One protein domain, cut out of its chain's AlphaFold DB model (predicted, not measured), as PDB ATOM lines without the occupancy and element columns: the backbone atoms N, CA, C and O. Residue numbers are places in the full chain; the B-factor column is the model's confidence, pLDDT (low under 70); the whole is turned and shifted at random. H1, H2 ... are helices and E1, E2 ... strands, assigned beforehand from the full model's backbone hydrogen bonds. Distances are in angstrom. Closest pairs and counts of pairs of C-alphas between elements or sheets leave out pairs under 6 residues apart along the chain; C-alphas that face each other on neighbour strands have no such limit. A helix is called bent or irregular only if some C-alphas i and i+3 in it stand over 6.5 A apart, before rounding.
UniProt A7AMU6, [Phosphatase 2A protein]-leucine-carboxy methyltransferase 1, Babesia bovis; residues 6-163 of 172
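Overview. This is residues 6 to 163 of the 172 residues of the protein "[Phosphatase 2A protein]-leucine-carboxy methyltransferase 1" of Babesia bovis (UniProt A7AMU6). A small parallel sheet, E1 E2 E3, has H3 and H4 over one face, while the short H6 and H7 lie out beyond the other. The two long helices, H1 and H2, meet near their ends as an L beside this core, and the far end of H2 grazes the sheet. The printed part has 158 residues with seven named helices and three named strands, in the order H1 H2 E1 H3 E2 H4 H5 E3 H6 H7, and is mostly helix. It is compact, with a radius of gyration of the C-alphas of 15.7 A, and spans 45 by 43 by 31 A.

Along the chain. Find C-alpha 77 at (124.064, 107.681, 62.750), where E1 begins, residues 77 to 82, 16.2 A long. E2 is residues 100 to 106, 19.6 A, and E3 residues 144 to 148, 13.2 A. Between strands come H3, residues 89 to 96, 11.1 A; H4, residues 108 to 119, 16.3 A; and H5, residues 122 to 125. H1 starts at C-alpha 6, (100.332, 114.969, 36.868), and runs 33.1 A to residue 28. H2, residues 48 to 69, spans 32.0 A and is only just irregular: C-alphas 49 and 52 are 6.52 A apart. H6 is residues 154 to 157; H7, residues 160 to 163, ends at C-alpha 163, (107.678, 115.656, 62.263).

Arrangement. Look first at E2, the inner strand: N 103 and O 79 of E1 are 2.8 A apart, and N 147 of E3 and O 104 are 2.8 A apart, within hydrogen-bond range. E1, H3, E2 and E2, H4 H5, E3 are strand-helix-strand units, parallel neighbour strands joined through helices, with right-handed crossovers. H3 lies over E2 at a height over the sheet of 8.8 A; their closest C-alphas, Ala 90 and Cys 102, are 5.7 A apart. H4 is on the same face, its closest C-alphas to E3 being Pro 108 and Pro 148, 4.3 A. H4 and H5 only just touch, only at the corner, with 3 pairs of C-alphas within 8 A, the closest Met 118 and Ile 124, 6.2 A. H2 only grazes the sheet, with residues 65 to 69. Residues 22 to 26 of H1 touch H2, about perpendicular at 87 degrees; the closest C-alphas, Ala 26 and Asn 51, are 4.3 A apart. H6 and H7 are not on the sheet and meet only through their link. Every O i to N i+4 pair is within hydrogen-bond range in H1 and H4, 16 of 18 in H2 and 3 of 4 in H3; H5, H6 and H7 are too short for such a pair.

Size, cuts and confidence. The C-alphas farthest apart, of Pro 48 and Asn 162, are 45.2 A apart. The printed part has no cut; look for its long links at residues 29 to 47 and 126 to 143. Mean pLDDT of the printed part is 90.7, with residues 6 to 9, 46 to 48 and 133 to 135 under 70.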
ATOM      1  N   SER A   6     100.576 116.365  37.264       61.66
ATOM      2  CA  SER A   6     100.332 114.969  36.868       61.66
ATOM      3  C   SER A   6     101.438 114.370  36.004       61.66
ATOM      4  O   SER A   6     101.709 113.178  36.109       61.66
ATOM      5  N   ASP A   7     102.049 115.186  35.151       66.88
ATOM      6  CA  ASP A   7     103.027 114.742  34.160       66.88
ATOM      7  C   ASP A   7     104.387 114.526  34.848       66.88
ATOM      8  O   ASP A   7     105.041 113.512  34.610       66.88
ATOM      9  N   ASP A   8     104.742 115.400  35.800       63.75
ATOM     10  CA  ASP A   8     105.944 115.262  36.635       63.75
ATOM     11  C   ASP A   8     105.886 113.989  37.513       63.75
ATOM     12  O   ASP A   8     106.896 113.317  37.744       63.75
ATOM     13  N   LEU A   9     104.687 113.615  37.981       66.31
ATOM     14  CA  LEU A   9     104.465 112.397  38.768       66.31
ATOM     15  C   LEU A   9     104.686 111.124  37.939       66.31
ATOM     16  O   LEU A   9     105.330 110.195  38.430       66.31
ATOM     17  N   ASP A  10     104.180 111.081  36.705       77.06
ATOM     18  CA  ASP A  10     104.362 109.946  35.788       77.06
ATOM     19  C   ASP A  10     105.841 109.807  35.381       77.06
ATOM     20  O   ASP A  10     106.422 108.721  35.449       77.06
ATOM     21  N   GLU A  11     106.511 110.933  35.113       84.50
ATOM     22  CA  GLU A  11     107.942 110.965  34.789       84.50
ATOM     23  C   GLU A  11     108.826 110.474  35.951       84.50
ATOM     24  O   GLU A  11     109.778 109.705  35.744       84.50
ATOM     25  N   SER A  12     108.515 110.878  37.189       82.62
ATOM     26  CA  SER A  12     109.255 110.451  38.386       82.62
ATOM     27  C   SER A  12     109.175 108.935  38.608       82.62
ATOM     28  O   SER A  12     110.162 108.287  38.990       82.62
ATOM     29  N   LEU A  13     108.015 108.347  38.303       88.00
ATOM     30  CA  LEU A  13     107.775 106.919  38.411       88.00
ATOM     31  C   LEU A  13     108.511 106.145  37.324       88.00
ATOM     32  O   LEU A  13     109.240 105.199  37.642       88.00
ATOM     33  N   ASP A  14     108.398 106.584  36.074       87.56
ATOM     34  CA  ASP A  14     109.107 105.987  34.946       87.56
ATOM     35  C   ASP A  14     110.623 105.995  35.163       87.56
ATOM     36  O   ASP A  14     111.306 104.981  34.963       87.56
ATOM     37  N   THR A  15     111.157 107.119  35.644       88.00
ATOM     38  CA  THR A  15     112.584 107.270  35.940       88.00
ATOM     39  C   THR A  15     113.025 106.336  37.070       88.00
ATOM     40  O   THR A  15     114.062 105.669  36.951       88.00
ATOM     41  N   SER A  16     112.222 106.214  38.132       91.44
ATOM     42  CA  SER A  16     112.483 105.306  39.257       91.44
ATOM     43  C   SER A  16     112.475 103.837  38.827       91.44
ATOM     44  O   SER A  16     113.396 103.083  39.155       91.44
ATOM     45  N   GLU A  17     111.489 103.420  38.031       91.12
ATOM     46  CA  GLU A  17     111.428 102.065  37.477       91.12
ATOM     47  C   GLU A  17     112.577 101.788  36.501       91.12
ATOM     48  O   GLU A  17     113.097 100.672  36.425       91.12
ATOM     49  N   HIS A  18     113.002 102.786  35.724       89.19
ATOM     50  CA  HIS A  18     114.134 102.647  34.817       89.19
ATOM     51  C   HIS A  18     115.445 102.438  35.586       89.19
ATOM     52  O   HIS A  18     116.186 101.497  35.284       89.19
ATOM     53  N   ALA A  19     115.703 103.246  36.620       90.56
ATOM     54  CA  ALA A  19     116.863 103.093  37.497       90.56
ATOM     55  C   ALA A  19     116.879 101.722  38.195       90.56
ATOM     56  O   ALA A  19     117.917 101.052  38.237       90.56
ATOM     57  N   LEU A  20     115.716 101.278  38.679       92.31
ATOM     58  CA  LEU A  20     115.542  99.983  39.323       92.31
ATOM     59  C   LEU A  20     115.868  98.813  38.384       92.31
ATOM     60  O   LEU A  20     116.608  97.906  38.764       92.31
ATOM     61  N   ARG A  21     115.381  98.853  37.138       90.81
ATOM     62  CA  ARG A  21     115.663  97.831  36.112       90.81
ATOM     63  C   ARG A  21     117.152  97.680  35.834       90.81
ATOM     64  O   ARG A  21     117.659  96.562  35.734       90.81
ATOM     65  N   PHE A  22     117.876  98.791  35.736       90.06
ATOM     66  CA  PHE A  22     119.319  98.731  35.535       90.06
ATOM     67  C   PHE A  22     120.068  98.168  36.744       90.06
ATOM     68  O   PHE A  22     120.995  97.373  36.577       90.06
ATOM     69  N   LYS A  23     119.656  98.551  37.959       92.19
ATOM     70  CA  LYS A  23     120.200  97.984  39.197       92.19
ATOM     71  C   LYS A  23     119.972  96.472  39.247       92.19
ATOM     72  O   LYS A  23     120.925  95.728  39.463       92.19
ATOM     73  N   TRP A  24     118.752  96.016  38.957       94.12
ATOM     74  CA  TRP A  24     118.426  94.593  38.874       94.12
ATOM     75  C   TRP A  24     119.281  93.860  37.832       94.12
ATOM     76  O   TRP A  24     119.827  92.806  38.135       94.12
ATOM     77  N   SER A  25     119.469  94.431  36.640       92.88
ATOM     78  CA  SER A  25     120.300  93.830  35.586       92.88
ATOM     79  C   SER A  25     121.752  93.615  36.038       92.88
ATOM     80  O   SER A  25     122.333  92.560  35.773       92.88
ATOM     81  N   ALA A  26     122.329  94.574  36.771       93.44
ATOM     82  CA  ALA A  26     123.668  94.437  37.343       93.44
ATOM     83  C   ALA A  26     123.730  93.349  38.431       93.44
ATOM     84  O   ALA A  26     124.673  92.555  38.441       93.44
ATOM     85  N   VAL A  27     122.716  93.276  39.302       93.81
ATOM     86  CA  VAL A  27     122.604  92.237  40.343       93.81
ATOM     87  C   VAL A  27     122.460  90.848  39.720       93.81
ATOM     88  O   VAL A  27     123.209  89.936  40.058       93.81
ATOM     89  N   ASN A  28     121.558  90.692  38.751       92.94
ATOM     90  CA  ASN A  28     121.297  89.426  38.067       92.94
ATOM     91  C   ASN A  28     122.517  88.919  37.280       92.94
ATOM     92  O   ASN A  28     122.734  87.717  37.170       92.94
ATOM     93  N   ALA A  29     123.340  89.831  36.756       92.62
ATOM     94  CA  ALA A  29     124.607  89.491  36.114       92.62
ATOM     95  C   ALA A  29     125.752  89.202  37.109       92.62
ATOM     96  O   ALA A  29     126.870  88.930  36.674       92.62
ATOM     97  N   GLY A  30     125.501  89.270  38.420       93.31
ATOM     98  CA  GLY A  30     126.470  88.944  39.467       93.31
ATOM     99  C   GLY A  30     127.497  90.038  39.760       93.31
ATOM    100  O   GLY A  30     128.490  89.766  40.428       93.31
ATOM    101  N   TYR A  31     127.290  91.270  39.283       94.19
ATOM    102  CA  TYR A  31     128.229  92.365  39.552       94.19
ATOM    103  C   TYR A  31     128.159  92.857  41.001       94.19
ATOM    104  O   TYR A  31     129.153  93.322  41.549       94.19
ATOM    105  N   VAL A  32     126.980  92.799  41.620       93.75
ATOM    106  CA  VAL A  32     126.753  93.255  42.993       93.75
ATOM    107  C   VAL A  32     125.656  92.425  43.638       93.75
ATOM    108  O   VAL A  32     124.696  92.044  42.976       93.75
ATOM    109  N   GLN A  33     125.785  92.156  44.935       95.44
ATOM    110  CA  GLN A  33     124.740  91.489  45.703       95.44
ATOM    111  C   GLN A  33     123.723  92.508  46.232       95.44
ATOM    112  O   GLN A  33     124.090  93.554  46.778       95.44
ATOM    113  N   ASP A  34     122.440  92.202  46.087       96.50
ATOM    114  CA  ASP A  34     121.341  92.973  46.659       96.50
ATOM    115  C   ASP A  34     120.194  92.018  46.983       96.50
ATOM    116  O   ASP A  34     119.510  91.539  46.078       96.50
ATOM    117  N   ASP A  35     120.018  91.719  48.268       96.31
ATOM    118  CA  ASP A  35     119.050  90.716  48.720       96.31
ATOM    119  C   ASP A  35     117.598  91.194  48.520       96.31
ATOM    120  O   ASP A  35     116.676  90.388  48.431       96.31
ATOM    121  N   PHE A  36     117.386  92.507  48.371       97.25
ATOM    122  CA  PHE A  36     116.053  93.105  48.390       97.25
ATOM    123  C   PHE A  36     115.534  93.514  47.011       97.25
ATOM    124  O   PHE A  36     114.332  93.709  46.839       97.25
ATOM    125  N   ILE A  37     116.404  93.641  46.002       95.19
ATOM    126  CA  ILE A  37     116.041  94.189  44.682       95.19
ATOM    127  C   ILE A  37     114.858  93.463  44.018       95.19
ATOM    128  O   ILE A  37     114.064  94.073  43.299       95.19
ATOM    129  N   ASN A  38     114.719  92.162  44.279       94.31
ATOM    130  CA  ASN A  38     113.688  91.324  43.676       94.31
ATOM    131  C   ASN A  38     112.272  91.640  44.174       94.31
ATOM    132  O   ASN A  38     111.323  91.319  43.463       94.31
ATOM    133  N   TYR A  39     112.124  92.289  45.333       95.19
ATOM    134  CA  TYR A  39     110.823  92.746  45.835       95.19
ATOM    135  C   TYR A  39     110.307  93.985  45.105       95.19
ATOM    136  O   TYR A  39     109.113  94.271  45.144       95.19
ATOM    137  N   PHE A  40     111.195  94.712  44.422       93.94
ATOM    138  CA  PHE A  40     110.844  95.963  43.763       93.94
ATOM    139  C   PHE A  40     110.679  95.807  42.245       93.94
ATOM    140  O   PHE A  40     109.917  96.530  41.609       93.94
ATOM    141  N   VAL A  41     111.420  94.893  41.619       88.81
ATOM    142  CA  VAL A  41     111.472  94.815  40.154       88.81
ATOM    143  C   VAL A  41     110.243  94.118  39.557       88.81
ATOM    144  O   VAL A  41     109.930  92.973  39.883       88.81
ATOM    145  N   THR A  42     109.583  94.783  38.611       81.06
ATOM    146  CA  THR A  42     108.462  94.221  37.837       81.06
ATOM    147  C   THR A  42     108.891  93.714  36.455       81.06
ATOM    148  O   THR A  42     108.376  92.701  35.988       81.06
ATOM    149  N   ASP A  43     109.871  94.361  35.821       80.62
ATOM    150  CA  ASP A  43     110.378  94.042  34.477       80.62
ATOM    151  C   ASP A  43     111.873  93.680  34.516       80.62
ATOM    152  O   ASP A  43     112.689  94.367  35.127       80.62
ATOM    153  N   ARG A  44     112.224  92.566  33.868       82.31
ATOM    154  CA  ARG A  44     113.510  91.860  33.998       82.31
ATOM    155  C   ARG A  44     114.302  91.790  32.691       82.31
ATOM    156  O   ARG A  44     115.068  90.858  32.452       82.31
ATOM    157  N   ASN A  45     114.127  92.771  31.820       71.06
ATOM    158  CA  ASN A  45     114.924  92.913  30.603       71.06
ATOM    159  C   ASN A  45     116.090  93.881  30.852       71.06
ATOM    160  O   ASN A  45     115.834  94.861  31.543       71.06
ATOM    161  N   ARG A  46     117.309  93.624  30.312       69.19
ATOM    162  CA  ARG A  46     118.410  94.558  29.883       69.19
ATOM    163  C   ARG A  46     119.717  93.804  29.557       69.19
ATOM    164  O   ARG A  46     119.821  92.604  29.789       69.19
ATOM    165  N   GLY A  47     120.688  94.502  28.948       66.25
ATOM    166  CA  GLY A  47     121.933  93.930  28.416       66.25
ATOM    167  C   GLY A  47     123.229  94.350  29.142       66.25
ATOM    168  O   GLY A  47     123.222  95.301  29.924       66.25
ATOM    169  N   PRO A  48     124.369  93.684  28.857       64.31
ATOM    170  CA  PRO A  48     125.581  93.723  29.691       64.31
ATOM    171  C   PRO A  48     126.293  95.079  29.833       64.31
ATOM    172  O   PRO A  48     126.920  95.330  30.860       64.31
ATOM    173  N   SER A  49     126.224  95.962  28.830       73.94
ATOM    174  CA  SER A  49     127.008  97.212  28.787       73.94
ATOM    175  C   SER A  49     126.660  98.206  29.898       73.94
ATOM    176  O   SER A  49     127.523  98.962  30.337       73.94
ATOM    177  N   TYR A  50     125.422  98.193  30.385       78.81
ATOM    178  CA  TYR A  50     124.987  99.077  31.469       78.81
ATOM    179  C   TYR A  50     125.370  98.533  32.850       78.81
ATOM    180  O   TYR A  50     125.575  99.308  33.783       78.81
ATOM    181  N   ASN A  51     125.552  97.217  32.985       88.94
ATOM    182  CA  ASN A  51     125.770  96.576  34.284       88.94
ATOM    183  C   ASN A  51     127.022  97.101  34.994       88.94
ATOM    184  O   ASN A  51     126.979  97.323  36.201       88.94
ATOM    185  N   ILE A  52     128.102  97.378  34.255       90.81
ATOM    186  CA  ILE A  52     129.344  97.903  34.839       90.81
ATOM    187  C   ILE A  52     129.174  99.313  35.422       90.81
ATOM    188  O   ILE A  52     129.704  99.605  36.490       90.81
ATOM    189  N   ILE A  53     128.407 100.185  34.762       90.75
ATOM    190  CA  ILE A  53     128.169 101.553  35.244       90.75
ATOM    191  C   ILE A  53     127.324 101.504  36.517       90.75
ATOM    192  O   ILE A  53     127.633 102.178  37.500       90.75
ATOM    193  N   HIS A  54     126.290 100.663  36.527       90.62
ATOM    194  CA  HIS A  54     125.440 100.498  37.702       90.62
ATOM    195  C   HIS A  54     126.180  99.833  38.860       90.62
ATOM    196  O   HIS A  54     126.023 100.272  39.996       90.62
ATOM    197  N   PHE A  55     127.057  98.867  38.583       93.88
ATOM    198  CA  PHE A  55     127.986  98.333  39.572       93.88
ATOM    199  C   PHE A  55     128.826  99.436  40.211       93.88
ATOM    200  O   PHE A  55     128.806  99.574  41.431       93.88
ATOM    201  N   LEU A  56     129.515 100.249  39.402       94.69
ATOM    202  CA  LEU A  56     130.365 101.322  39.915       94.69
ATOM    203  C   LEU A  56     129.562 102.307  40.762       94.69
ATOM    204  O   LEU A  56     130.005 102.661  41.854       94.69
ATOM    205  N   ARG A  57     128.362 102.695  40.314       93.94
ATOM    206  CA  ARG A  57     127.465 103.568  41.083       93.94
ATOM    207  C   ARG A  57     127.136 102.964  42.449       93.94
ATOM    208  O   ARG A  57     127.320 103.628  43.463       93.94
ATOM    209  N   ILE A  58     126.668 101.717  42.479       95.19
ATOM    210  CA  ILE A  58     126.233 101.052  43.715       95.19
ATOM    211  C   ILE A  58     127.422 100.837  44.657       95.19
ATOM    212  O   ILE A  58     127.333 101.166  45.837       95.19
ATOM    213  N   ALA A  59     128.541 100.330  44.139       96.31
ATOM    214  CA  ALA A  59     129.742 100.057  44.920       96.31
ATOM    215  C   ALA A  59     130.334 101.338  45.523       96.31
ATOM    216  O   ALA A  59     130.675 101.350  46.702       96.31
ATOM    217  N   SER A  60     130.397 102.426  44.750       97.25
ATOM    218  CA  SER A  60     130.948 103.704  45.223       97.25
ATOM    219  C   SER A  60     130.103 104.306  46.345       97.25
ATOM    220  O   SER A  60     130.643 104.726  47.365       97.25
ATOM    221  N   VAL A  61     128.774 104.306  46.185       97.12
ATOM    222  CA  VAL A  61     127.855 104.830  47.207       97.12
ATOM    223  C   VAL A  61     127.902 103.974  48.473       97.12
ATOM    224  O   VAL A  61     128.041 104.517  49.566       97.12
ATOM    225  N   ARG A  62     127.856 102.641  48.341       97.25
ATOM    226  CA  ARG A  62     127.965 101.728  49.490       97.25
ATOM    227  C   ARG A  62     129.286 101.903  50.232       97.25
ATOM    228  O   ARG A  62     129.268 101.969  51.454       97.25
ATOM    229  N   LEU A  63     130.401 102.037  49.509       97.94
ATOM    230  CA  LEU A  63     131.714 102.270  50.106       97.94
ATOM    231  C   LEU A  63     131.754 103.583  50.894       97.94
ATOM    232  O   LEU A  63     132.249 103.593  52.016       97.94
ATOM    233  N   ALA A  64     131.217 104.673  50.339       98.06
ATOM    234  CA  ALA A  64     131.170 105.962  51.026       98.06
ATOM    235  C   ALA A  64     130.327 105.894  52.311       98.06
ATOM    236  O   ALA A  64     130.780 106.332  53.367       98.06
ATOM    237  N   ILE A  65     129.136 105.292  52.233       97.75
ATOM    238  CA  ILE A  65     128.232 105.124  53.380       97.75
ATOM    239  C   ILE A  65     128.873 104.252  54.460       97.75
ATOM    240  O   ILE A  65     128.887 104.637  55.625       97.75
ATOM    241  N   GLN A  66     129.427 103.099  54.077       97.62
ATOM    242  CA  GLN A  66     130.118 102.196  54.996       97.62
ATOM    243  C   GLN A  66     131.284 102.903  55.684       97.62
ATOM    244  O   GLN A  66     131.351 102.910  56.909       97.62
ATOM    245  N   THR A  67     132.149 103.556  54.903       97.81
ATOM    246  CA  THR A  67     133.310 104.279  55.434       97.81
ATOM    247  C   THR A  67     132.885 105.326  56.459       97.81
ATOM    248  O   THR A  67     133.544 105.464  57.482       97.81
ATOM    249  N   PHE A  68     131.786 106.043  56.200       97.00
ATOM    250  CA  PHE A  68     131.237 107.032  57.122       97.00
ATOM    251  C   PHE A  68     130.691 106.396  58.406       97.00
ATOM    252  O   PHE A  68     131.119 106.781  59.489       97.00
ATOM    253  N   ILE A  69     129.795 105.405  58.304       96.75
ATOM    254  CA  ILE A  69     129.178 104.747  59.472       96.75
ATOM    255  C   ILE A  69     130.247 104.123  60.379       96.75
ATOM    256  O   ILE A  69     130.181 104.250  61.600       96.75
ATOM    257  N   GLU A  70     131.267 103.493  59.794       96.19
ATOM    258  CA  GLU A  70     132.340 102.825  60.539       96.19
ATOM    259  C   GLU A  70     133.226 103.786  61.354       96.19
ATOM    260  O   GLU A  70     133.916 103.333  62.266       96.19
ATOM    261  N   GLN A  71     133.190 105.102  61.094       97.06
ATOM    262  CA  GLN A  71     133.863 106.090  61.952       97.06
ATOM    263  C   GLN A  71     133.138 106.323  63.287       97.06
ATOM    264  O   GLN A  71     133.755 106.820  64.227       97.06
ATOM    265  N   PHE A  72     131.859 105.947  63.396       95.44
ATOM    266  CA  PHE A  72     130.990 106.290  64.527       95.44
ATOM    267  C   PHE A  72     130.331 105.055  65.179       95.44
ATOM    268  O   PHE A  72     129.116 105.031  65.382       95.44
ATOM    269  N   PRO A  73     131.092 104.009  65.565       91.75
ATOM    270  CA  PRO A  73     130.532 102.711  65.966       91.75
ATOM    271  C   PRO A  73     129.675 102.737  67.244       91.75
ATOM    272  O   PRO A  73     128.923 101.797  67.494       91.75
ATOM    273  N   ASN A  74     129.807 103.784  68.066       90.62
ATOM    274  CA  ASN A  74     129.097 103.943  69.338       90.62
ATOM    275  C   ASN A  74     128.113 105.123  69.330       90.62
ATOM    276  O   ASN A  74     127.553 105.456  70.375       90.62
ATOM    277  N   GLU A  75     127.916 105.768  68.181       93.06
ATOM    278  CA  GLU A  75     127.025 106.916  68.051       93.06
ATOM    279  C   GLU A  75     125.796 106.540  67.228       93.06
ATOM    280  O   GLU A  75     125.780 105.555  66.489       93.06
ATOM    281  N   LYS A  76     124.725 107.321  67.373       91.62
ATOM    282  CA  LYS A  76     123.564 107.182  66.497       91.62
ATOM    283  C   LYS A  76     123.877 107.875  65.184       91.62
ATOM    284  O   LYS A  76     124.111 109.079  65.171       91.62
ATOM    285  N   VAL A  77     123.824 107.131  64.087       95.81
ATOM    286  CA  VAL A  77     124.064 107.681  62.750       95.81
ATOM    287  C   VAL A  77     122.738 107.815  62.011       95.81
ATOM    288  O   VAL A  77     121.895 106.919  62.059       95.81
ATOM    289  N   GLN A  78     122.545 108.931  61.313       95.44
ATOM    290  CA  GLN A  78     121.388 109.146  60.448       95.44
ATOM    291  C   GLN A  78     121.836 109.156  58.987       95.44
ATOM    292  O   GLN A  78     122.769 109.866  58.623       95.44
ATOM    293  N   VAL A  79     121.168 108.366  58.147       96.88
ATOM    294  CA  VAL A  79     121.397 108.356  56.697       96.88
ATOM    295  C   VAL A  79     120.134 108.842  56.009       96.88
ATOM    296  O   VAL A  79     119.075 108.241  56.175       96.88
ATOM    297  N   VAL A  80     120.254 109.918  55.235       95.88
ATOM    298  CA  VAL A  80     119.141 110.531  54.505       95.88
ATOM    299  C   VAL A  80     119.326 110.295  53.011       95.88
ATOM    300  O   VAL A  80     120.321 110.718  52.426       95.88
ATOM    301  N   ASN A  81     118.365 109.613  52.398       96.81
ATOM    302  CA  ASN A  81     118.339 109.299  50.978       96.81
ATOM    303  C   ASN A  81     117.302 110.186  50.278       96.81
ATOM    304  O   ASN A  81     116.097 109.981  50.423       96.81
ATOM    305  N   LEU A  82     117.785 111.201  49.562       94.81
ATOM    306  CA  LEU A  82     116.963 112.190  48.863       94.81
ATOM    307  C   LEU A  82     116.630 111.700  47.450       94.81
ATOM    308  O   LEU A  82     117.543 111.382  46.690       94.81
ATOM    309  N   GLY A  83     115.345 111.668  47.092       94.69
ATOM    310  CA  GLY A  83     114.897 111.083  45.825       94.69
ATOM    311  C   GLY A  83     115.133 109.574  45.822       94.69
ATOM    312  O   GLY A  83     115.777 109.030  44.921       94.69
ATOM    313  N   CYS A  84     114.712 108.910  46.903       96.62
ATOM    314  CA  CYS A  84     115.059 107.519  47.168       96.62
ATOM    315  C   CYS A  84     114.520 106.524  46.124       96.62
ATOM    316  O   CYS A  84     115.037 105.406  46.035       96.62
ATOM    317  N   GLY A  85     113.474 106.889  45.376       95.94
ATOM    318  CA  GLY A  85     112.727 106.032  44.465       95.94
ATOM    319  C   GLY A  85     112.493 104.644  45.061       95.94
ATOM    320  O   GLY A  85     112.130 104.483  46.228       95.94
ATOM    321  N   PHE A  86     112.809 103.610  44.285       96.06
ATOM    322  CA  PHE A  86     112.786 102.213  44.735       96.06
ATOM    323  C   PHE A  86     114.169 101.681  45.152       96.06
ATOM    324  O   PHE A  86     114.415 100.478  45.079       96.06
ATOM    325  N   ASP A  87     115.103 102.552  45.556       95.75
ATOM    326  CA  ASP A  87     116.409 102.105  46.047       95.75
ATOM    327  C   ASP A  87     116.258 101.285  47.341       95.75
ATOM    328  O   ASP A  87     115.401 101.549  48.187       95.75
ATOM    329  N   THR A  88     117.131 100.293  47.487       97.38
ATOM    330  CA  THR A  88     117.210  99.344  48.604       97.38
ATOM    331  C   THR A  88     118.376  99.662  49.543       97.38
ATOM    332  O   THR A  88     118.679  98.871  50.435       97.38
ATOM    333  N   ILE A  89     119.051 100.808  49.371       97.75
ATOM    334  CA  ILE A  89     120.220 101.182  50.179       97.75
ATOM    335  C   ILE A  89     119.906 101.234  51.680       97.75
ATOM    336  O   ILE A  89     120.693 100.722  52.469       97.75
ATOM    337  N   ALA A  90     118.738 101.754  52.074       98.19
ATOM    338  CA  ALA A  90     118.300 101.756  53.468       98.19
ATOM    339  C   ALA A  90     118.195 100.327  54.029       98.19
ATOM    340  O   ALA A  90     118.690 100.050  55.115       98.19
ATOM    341  N   LEU A  91     117.637  99.390  53.257       98.31
ATOM    342  CA  LEU A  91     117.515  97.985  53.661       98.31
ATOM    343  C   LEU A  91     118.891  97.329  53.817       98.31
ATOM    344  O   LEU A  91     119.161  96.680  54.826       98.31
ATOM    345  N   TRP A  92     119.788  97.574  52.857       98.12
ATOM    346  CA  TRP A  92     121.179  97.122  52.916       98.12
ATOM    347  C   TRP A  92     121.900  97.662  54.162       98.12
ATOM    348  O   TRP A  92     122.614  96.912  54.825       98.12
ATOM    349  N   ILE A  93     121.688  98.930  54.534       98.25
ATOM    350  CA  ILE A  93     122.253  99.519  55.759       98.25
ATOM    351  C   ILE A  93     121.683  98.827  57.006       98.25
ATOM    352  O   ILE A  93     122.448  98.353  57.843       98.25
ATOM    353  N   LEU A  94     120.359  98.726  57.134       97.81
ATOM    354  CA  LEU A  94     119.690  98.218  58.346       97.81
ATOM    355  C   LEU A  94     119.903  96.715  58.589       97.81
ATOM    356  O   LEU A  94     119.839  96.239  59.733       97.81
ATOM    357  N   GLN A  95     120.207  95.962  57.529       97.38
ATOM    358  CA  GLN A  95     120.645  94.570  57.629       97.38
ATOM    359  C   GLN A  95     121.979  94.447  58.389       97.38
ATOM    360  O   GLN A  95     122.190  93.455  59.086       97.38
ATOM    361  N   GLN A  96     122.849  95.459  58.307       96.31
ATOM    362  CA  GLN A  96     124.226  95.416  58.812       96.31
ATOM    363  C   GLN A  96     124.451  96.278  60.065       96.31
ATOM    364  O   GLN A  96     125.208  95.884  60.952       96.31
ATOM    365  N   TYR A  97     123.783  97.430  60.179       96.81
ATOM    366  CA  TYR A  97     124.069  98.433  61.208       96.81
ATOM    367  C   TYR A  97     122.835  98.749  62.060       96.81
ATOM    368  O   TYR A  97     121.910  99.432  61.630       96.81
ATOM    369  N   LYS A  98     122.830  98.272  63.312       93.50
ATOM    370  CA  LYS A  98     121.693  98.435  64.240       93.50
ATOM    371  C   LYS A  98     121.597  99.814  64.904       93.50
ATOM    372  O   LYS A  98     120.544 100.146  65.432       93.50
ATOM    373  N   HIS A  99     122.673 100.601  64.883       94.62
ATOM    374  CA  HIS A  99     122.728 101.952  65.463       94.62
ATOM    375  C   HIS A  99     122.392 103.060  64.446       94.62
ATOM    376  O   HIS A  99     122.514 104.244  64.766       94.62
ATOM    377  N   VAL A 100     121.988 102.686  63.227       97.00
ATOM    378  CA  VAL A 100     121.699 103.621  62.137       97.00
ATOM    379  C   VAL A 100     120.193 103.783  61.970       97.00
ATOM    380  O   VAL A 100     119.453 102.800  61.966       97.00
ATOM    381  N   THR A 101     119.755 105.024  61.781       97.19
ATOM    382  CA  THR A 101     118.390 105.360  61.369       97.19
ATOM    383  C   THR A 101     118.411 105.856  59.929       97.19
ATOM    384  O   THR A 101     119.114 106.815  59.608       97.19
ATOM    385  N   CYS A 102     117.627 105.228  59.057       98.00
ATOM    386  CA  CYS A 102     117.522 105.615  57.654       98.00
ATOM    387  C   CYS A 102     116.253 106.433  57.389       98.00
ATOM    388  O   CYS A 102     115.172 106.094  57.872       98.00
ATOM    389  N   PHE A 103     116.389 107.478  56.578       97.19
ATOM    390  CA  PHE A 103     115.299 108.318  56.096       97.19
ATOM    391  C   PHE A 103     115.251 108.227  54.575       97.19
ATOM    392  O   PHE A 103     116.220 108.586  53.908       97.19
ATOM    393  N   ASP A 104     114.135 107.758  54.035       97.62
ATOM    394  CA  ASP A 104     113.869 107.760  52.599       97.62
ATOM    395  C   ASP A 104     112.914 108.910  52.291       97.62
ATOM    396  O   ASP A 104     111.785 108.936  52.784       97.62
ATOM    397  N   ILE A 105     113.387 109.867  51.499       95.62
ATOM    398  CA  ILE A 105     112.657 111.085  51.162       95.62
ATOM    399  C   ILE A 105     112.325 111.058  49.675       95.62
ATOM    400  O   ILE A 105     113.224 110.923  48.842       95.62
ATOM    401  N   ASP A 106     111.042 111.174  49.346       95.75
ATOM    402  CA  ASP A 106     110.559 111.238  47.967       95.75
ATOM    403  C   ASP A 106     109.112 111.737  47.902       95.75
ATOM    404  O   ASP A 106     108.461 111.933  48.934       95.75
ATOM    405  N   LEU A 107     108.601 111.878  46.679       94.75
ATOM    406  CA  LEU A 107     107.220 112.241  46.415       94.75
ATOM    407  C   LEU A 107     106.246 111.251  47.087       94.75
ATOM    408  O   LEU A 107     106.476 110.032  47.061       94.75
ATOM    409  N   PRO A 108     105.126 111.742  47.658       93.88
ATOM    410  CA  PRO A 108     104.169 110.918  48.400       93.88
ATOM    411  C   PRO A 108     103.714 109.650  47.663       93.88
ATOM    412  O   PRO A 108     103.768 108.549  48.208       93.88
ATOM    413  N   ASN A 109     103.341 109.767  46.390       92.50
ATOM    414  CA  ASN A 109     102.898 108.652  45.549       92.50
ATOM    415  C   ASN A 109     103.988 107.582  45.336       92.50
ATOM    416  O   ASN A 109     103.685 106.384  45.321       92.50
ATOM    417  N   LEU A 110     105.256 107.985  45.188       94.50
ATOM    418  CA  LEU A 110     106.372 107.047  45.051       94.50
ATOM    419  C   LEU A 110     106.591 106.268  46.346       94.50
ATOM    420  O   LEU A 110     106.732 105.043  46.308       94.50
ATOM    421  N   LEU A 111     106.549 106.952  47.491       96.19
ATOM    422  CA  LEU A 111     106.689 106.300  48.792       96.19
ATOM    423  C   LEU A 111     105.504 105.395  49.127       96.19
ATOM    424  O   LEU A 111     105.723 104.312  49.661       96.19
ATOM    425  N   GLN A 112     104.274 105.764  48.757       95.00
ATOM    426  CA  GLN A 112     103.101 104.888  48.879       95.00
ATOM    427  C   GLN A 112     103.314 103.570  48.133       95.00
ATOM    428  O   GLN A 112     103.131 102.485  48.691       95.00
ATOM    429  N   ARG A 113     103.759 103.648  46.872       94.12
ATOM    430  CA  ARG A 113     104.053 102.459  46.068       94.12
ATOM    431  C   ARG A 113     105.194 101.645  46.677       94.12
ATOM    432  O   ARG A 113     105.069 100.429  46.814       94.12
ATOM    433  N   LYS A 114     106.272 102.302  47.113       96.19
ATOM    434  CA  LYS A 114     107.397 101.651  47.801       96.19
ATOM    435  C   LYS A 114     106.938 100.923  49.069       96.19
ATOM    436  O   LYS A 114     107.324  99.774  49.280       96.19
ATOM    437  N   ALA A 115     106.080 101.547  49.878       95.75
ATOM    438  CA  ALA A 115     105.528 100.967  51.099       95.75
ATOM    439  C   ALA A 115     104.701  99.711  50.802       95.75
ATOM    440  O   ALA A 115     104.889  98.686  51.454       95.75
ATOM    441  N   GLN A 116     103.842  99.754  49.778       93.56
ATOM    442  CA  GLN A 116     103.073  98.584  49.338       93.56
ATOM    443  C   GLN A 116     103.985  97.419  48.931       93.56
ATOM    444  O   GLN A 116     103.725  96.275  49.299       93.56
ATOM    445  N   MET A 117     105.072  97.697  48.207       93.94
ATOM    446  CA  MET A 117     106.039  96.672  47.795       93.94
ATOM    447  C   MET A 117     106.764  96.059  49.002       93.94
ATOM    448  O   MET A 117     106.901  94.841  49.073       93.94
ATOM    449  N   MET A 118     107.166  96.883  49.975       95.38
ATOM    450  CA  MET A 118     107.853  96.431  51.192       95.38
ATOM    451  C   MET A 118     106.954  95.606  52.118       95.38
ATOM    452  O   MET A 118     107.391  94.577  52.621       95.38
ATOM    453  N   ARG A 119     105.688  96.004  52.310       93.19
ATOM    454  CA  ARG A 119     104.743  95.300  53.202       93.19
ATOM    455  C   ARG A 119     104.467  93.860  52.785       93.19
ATOM    456  O   ARG A 119     104.185  93.022  53.634       93.19
ATOM    457  N   ASN A 120     104.584  93.563  51.494       88.19
ATOM    458  CA  ASN A 120     104.416  92.211  50.966       88.19
ATOM    459  C   ASN A 120     105.657  91.318  51.172       88.19
ATOM    460  O   ASN A 120     105.634  90.149  50.787       88.19
ATOM    461  N   ALA A 121     106.739  91.848  51.752       93.06
ATOM    462  CA  ALA A 121     108.016  91.170  51.918       93.06
ATOM    463  C   ALA A 121     108.393  91.057  53.404       93.06
ATOM    464  O   ALA A 121     108.993  91.965  53.978       93.06
ATOM    465  N   GLU A 122     108.084  89.917  54.025       93.06
ATOM    466  CA  GLU A 122     108.354  89.666  55.452       93.06
ATOM    467  C   GLU A 122     109.826  89.914  55.832       93.06
ATOM    468  O   GLU A 122     110.113  90.534  56.854       93.06
ATOM    469  N   GLU A 123     110.768  89.514  54.971       95.06
ATOM    470  CA  GLU A 123     112.208  89.734  55.171       95.06
ATOM    471  C   GLU A 123     112.576  91.219  55.289       95.06
ATOM    472  O   GLU A 123     113.441  91.574  56.089       95.06
ATOM    473  N   ILE A 124     111.901  92.088  54.529       96.50
ATOM    474  CA  ILE A 124     112.079  93.539  54.622       96.50
ATOM    475  C   ILE A 124     111.471  94.046  55.927       96.50
ATOM    476  O   ILE A 124     112.124  94.783  56.663       96.50
ATOM    477  N   MET A 125     110.239  93.636  56.230       95.12
ATOM    478  CA  MET A 125     109.520  94.125  57.406       95.12
ATOM    479  C   MET A 125     110.233  93.768  58.715       95.12
ATOM    480  O   MET A 125     110.254  94.576  59.639       95.12
ATOM    481  N   ASN A 126     110.918  92.623  58.758       95.00
ATOM    482  CA  ASN A 126     111.740  92.194  59.893       95.00
ATOM    483  C   ASN A 126     112.962  93.095  60.167       95.00
ATOM    484  O   ASN A 126     113.569  92.993  61.237       95.00
ATOM    485  N   LEU A 127     113.349  93.977  59.238       96.69
ATOM    486  CA  LEU A 127     114.413  94.960  59.467       96.69
ATOM    487  C   LEU A 127     113.941  96.171  60.280       96.69
ATOM    488  O   LEU A 127     114.782  96.889  60.832       96.69
ATOM    489  N   PHE A 128     112.633  96.423  60.341       96.00
ATOM    490  CA  PHE A 128     112.080  97.643  60.912       96.00
ATOM    491  C   PHE A 128     111.675  97.458  62.377       96.00
ATOM    492  O   PHE A 128     110.834  96.633  62.727       96.00
ATOM    493  N   LEU A 129     112.285  98.251  63.256       93.94
ATOM    494  CA  LEU A 129     112.101  98.162  64.701       93.94
ATOM    495  C   LEU A 129     110.835  98.896  65.146       93.94
ATOM    496  O   LEU A 129     110.628 100.062  64.811       93.94
ATOM    497  N   GLY A 130     110.005  98.212  65.934       88.19
ATOM    498  CA  GLY A 130     108.751  98.774  66.438       88.19
ATOM    499  C   GLY A 130     107.659  98.905  65.372       88.19
ATOM    500  O   GLY A 130     106.699  99.643  65.584       88.19
ATOM    501  N   TYR A 131     107.788  98.213  64.233       86.56
ATOM    502  CA  TYR A 131     106.742  98.189  63.214       86.56
ATOM    503  C   TYR A 131     105.484  97.500  63.753       86.56
ATOM    504  O   TYR A 131     105.502  96.298  64.015       86.56
ATOM    505  N   ASN A 132     104.398  98.259  63.908       76.31
ATOM    506  CA  ASN A 132     103.130  97.762  64.450       76.31
ATOM    507  C   ASN A 132     101.912  98.060  63.558       76.31
ATOM    508  O   ASN A 132     100.804  97.675  63.926       76.31
ATOM    509  N   ASP A 133     102.086  98.705  62.399       67.75
ATOM    510  CA  ASP A 133     100.954  99.265  61.654       67.75
ATOM    511  C   ASP A 133     100.544  98.481  60.412       67.75
ATOM    512  O   ASP A 133     101.319  98.241  59.487       67.75
ATOM    513  N   ILE A 134      99.261  98.133  60.379       61.38
ATOM    514  CA  ILE A 134      98.596  97.447  59.267       61.38
ATOM    515  C   ILE A 134      97.812  98.465  58.403       61.38
ATOM    516  O   ILE A 134      97.397  98.130  57.297       61.38
ATOM    517  N   GLU A 135      97.666  99.725  58.850       64.56
ATOM    518  CA  GLU A 135      96.767 100.723  58.232       64.56
ATOM    519  C   GLU A 135      97.427 102.054  57.812       64.56
ATOM    520  O   GLU A 135      96.797 102.844  57.112       64.56
ATOM    521  N   GLU A 136      98.688 102.310  58.175       83.38
ATOM    522  CA  GLU A 136      99.368 103.564  57.814       83.38
ATOM    523  C   GLU A 136      99.731 103.636  56.323       83.38
ATOM    524  O   GLU A 136     100.062 102.637  55.683       83.38
ATOM    525  N   GLU A 137      99.729 104.835  55.742       90.19
ATOM    526  CA  GLU A 137     100.048 105.021  54.320       90.19
ATOM    527  C   GLU A 137     101.548 104.801  54.039       90.19
ATOM    528  O   GLU A 137     101.916 104.121  53.077       90.19
ATOM    529  N   TYR A 138     102.405 105.260  54.954       93.88
ATOM    530  CA  TYR A 138     103.867 105.188  54.871       93.88
ATOM    531  C   TYR A 138     104.450 104.304  55.974       93.88
ATOM    532  O   TYR A 138     103.807 104.040  56.988       93.88
ATOM    533  N   ILE A 139     105.691 103.849  55.798       94.94
ATOM    534  CA  ILE A 139     106.405 103.087  56.828       94.94
ATOM    535  C   ILE A 139     107.242 104.060  57.664       94.94
ATOM    536  O   ILE A 139     108.230 104.619  57.185       94.94
ATOM    537  N   VAL A 140     106.854 104.246  58.927       94.06
ATOM    538  CA  VAL A 140     107.590 105.052  59.908       94.06
ATOM    539  C   VAL A 140     107.828 104.205  61.150       94.06
ATOM    540  O   VAL A 140     106.899 103.755  61.805       94.06
ATOM    541  N   THR A 141     109.096 103.968  61.452       94.38
ATOM    542  CA  THR A 141     109.557 103.082  62.524       94.38
ATOM    543  C   THR A 141     110.737 103.709  63.259       94.38
ATOM    544  O   THR A 141     111.211 104.803  62.913       94.38
ATOM    545  N   GLU A 142     111.234 103.038  64.296       93.88
ATOM    546  CA  GLU A 142     112.327 103.580  65.103       93.88
ATOM    547  C   GLU A 142     113.596 103.805  64.261       93.88
ATOM    548  O   GLU A 142     114.181 104.891  64.322       93.88
ATOM    549  N   ASN A 143     113.962 102.838  63.413       95.88
ATOM    550  CA  ASN A 143     115.191 102.840  62.608       95.88
ATOM    551  C   ASN A 143     114.982 103.113  61.103       95.88
ATOM    552  O   ASN A 143     115.966 103.284  60.386       95.88
ATOM    553  N   TYR A 144     113.745 103.196  60.610       97.44
ATOM    554  CA  TYR A 144     113.454 103.532  59.210       97.44
ATOM    555  C   TYR A 144     112.251 104.463  59.085       97.44
ATOM    556  O   TYR A 144     111.210 104.202  59.687       97.44
ATOM    557  N   LYS A 145     112.374 105.540  58.305       96.25
ATOM    558  CA  LYS A 145     111.312 106.538  58.138       96.25
ATOM    559  C   LYS A 145     111.153 106.934  56.676       96.25
ATOM    560  O   LYS A 145     112.076 107.481  56.077       96.25
ATOM    561  N   MET A 146     109.969 106.692  56.128       96.69
ATOM    562  CA  MET A 146     109.525 107.290  54.873       96.69
ATOM    563  C   MET A 146     109.040 108.715  55.122       96.69
ATOM    564  O   MET A 146     108.216 108.948  56.007       96.69
ATOM    565  N   VAL A 147     109.543 109.658  54.331       95.19
ATOM    566  CA  VAL A 147     109.203 111.072  54.440       95.19
ATOM    567  C   VAL A 147     108.603 111.576  53.121       95.19
ATOM    568  O   VAL A 147     109.353 111.937  52.213       95.19
ATOM    569  N   PRO A 148     107.262 111.593  53.004       94.81
ATOM    570  CA  PRO A 148     106.557 112.023  51.797       94.81
ATOM    571  C   PRO A 148     106.562 113.545  51.670       94.81
ATOM    572  O   PRO A 148     105.730 114.214  52.285       94.81
ATOM    573  N   ILE A 149     107.503 114.084  50.895       92.31
ATOM    574  CA  ILE A 149     107.622 115.523  50.624       92.31
ATOM    575  C   ILE A 149     108.068 115.767  49.182       92.31
ATOM    576  O   ILE A 149     108.783 114.958  48.589       92.31
ATOM    577  N   ASP A 150     107.692 116.918  48.634       91.50
ATOM    578  CA  ASP A 150     108.299 117.424  47.404       91.50
ATOM    579  C   ASP A 150     109.608 118.149  47.745       91.50
ATOM    580  O   ASP A 150     109.606 119.154  48.454       91.50
ATOM    581  N   LEU A 151     110.741 117.658  47.233       89.44
ATOM    582  CA  LEU A 151     112.058 118.270  47.461       89.44
ATOM    583  C   LEU A 151     112.185 119.681  46.862       89.44
ATOM    584  O   LEU A 151     113.092 120.420  47.246       89.44
ATOM    585  N   ASN A 152     111.294 120.070  45.945       88.81
ATOM    586  CA  ASN A 152     111.209 121.441  45.446       88.81
ATOM    587  C   ASN A 152     110.499 122.379  46.435       88.81
ATOM    588  O   ASN A 152     110.655 123.599  46.341       88.81
ATOM    589  N   ASN A 153     109.744 121.833  47.393       88.38
ATOM    590  CA  ASN A 153     109.101 122.596  48.451       88.38
ATOM    591  C   ASN A 153     110.024 122.713  49.675       88.38
ATOM    592  O   ASN A 153     109.965 121.928  50.622       88.38
ATOM    593  N   ILE A 154     110.887 123.731  49.661       85.19
ATOM    594  CA  ILE A 154     111.874 123.964  50.726       85.19
ATOM    595  C   ILE A 154     111.215 124.186  52.097       85.19
ATOM    596  O   ILE A 154     111.779 123.783  53.110       85.19
ATOM    597  N   GLU A 155     110.007 124.751  52.144       86.44
ATOM    598  CA  GLU A 155     109.282 124.961  53.404       86.44
ATOM    599  C   GLU A 155     108.918 123.626  54.080       86.44
ATOM    600  O   GLU A 155     108.967 123.509  55.305       86.44
ATOM    601  N   GLU A 156     108.619 122.578  53.304       84.12
ATOM    602  CA  GLU A 156     108.341 121.245  53.849       84.12
ATOM    603  C   GLU A 156     109.597 120.579  54.427       84.12
ATOM    604  O   GLU A 156     109.506 119.884  55.446       84.12
ATOM    605  N   LEU A 157     110.775 120.832  53.842       79.81
ATOM    606  CA  LEU A 157     112.054 120.311  54.346       79.81
ATOM    607  C   LEU A 157     112.365 120.812  55.760       79.81
ATOM    608  O   LEU A 157     112.907 120.068  56.580       79.81
ATOM    609  N   GLU A 158     111.975 122.044  56.087       81.81
ATOM    610  CA  GLU A 158     112.180 122.615  57.423       81.81
ATOM    611  C   GLU A 158     111.346 121.905  58.503       81.81
ATOM    612  O   GLU A 158     111.676 121.948  59.689       81.81
ATOM    613  N   THR A 159     110.289 121.182  58.113       82.06
ATOM    614  CA  THR A 159     109.431 120.439  59.049       82.06
ATOM    615  C   THR A 159     109.995 119.069  59.446       82.06
ATOM    616  O   THR A 159     109.528 118.480  60.430       82.06
ATOM    617  N   LEU A 160     111.016 118.569  58.730       82.19
ATOM    618  CA  LEU A 160     111.589 117.230  58.915       82.19
ATOM    619  C   LEU A 160     111.993 116.912  60.364       82.19
ATOM    620  O   LEU A 160     111.626 115.831  60.843       82.19
ATOM    621  N   PRO A 161     112.694 117.805  61.096       83.31
ATOM    622  CA  PRO A 161     113.124 117.510  62.461       83.31
ATOM    623  C   PRO A 161     111.959 117.280  63.408       83.31
ATOM    624  O   PRO A 161     111.938 116.301  64.150       83.31
ATOM    625  N   ASN A 162     110.960 118.157  63.337       82.75
ATOM    626  CA  ASN A 162     109.827 118.141  64.254       82.75
ATOM    627  C   ASN A 162     108.881 116.975  63.963       82.75
ATOM    628  O   ASN A 162     108.353 116.368  64.890       82.75
ATOM    629  N   LYS A 163     108.661 116.660  62.680       83.94
ATOM    630  CA  LYS A 163     107.678 115.656  62.263       83.94
ATOM    631  C   LYS A 163     108.234 114.232  62.254       83.94
ATOM    632  O   LYS A 163     107.517 113.307  62.620       83.94
TER     633      LYS A 163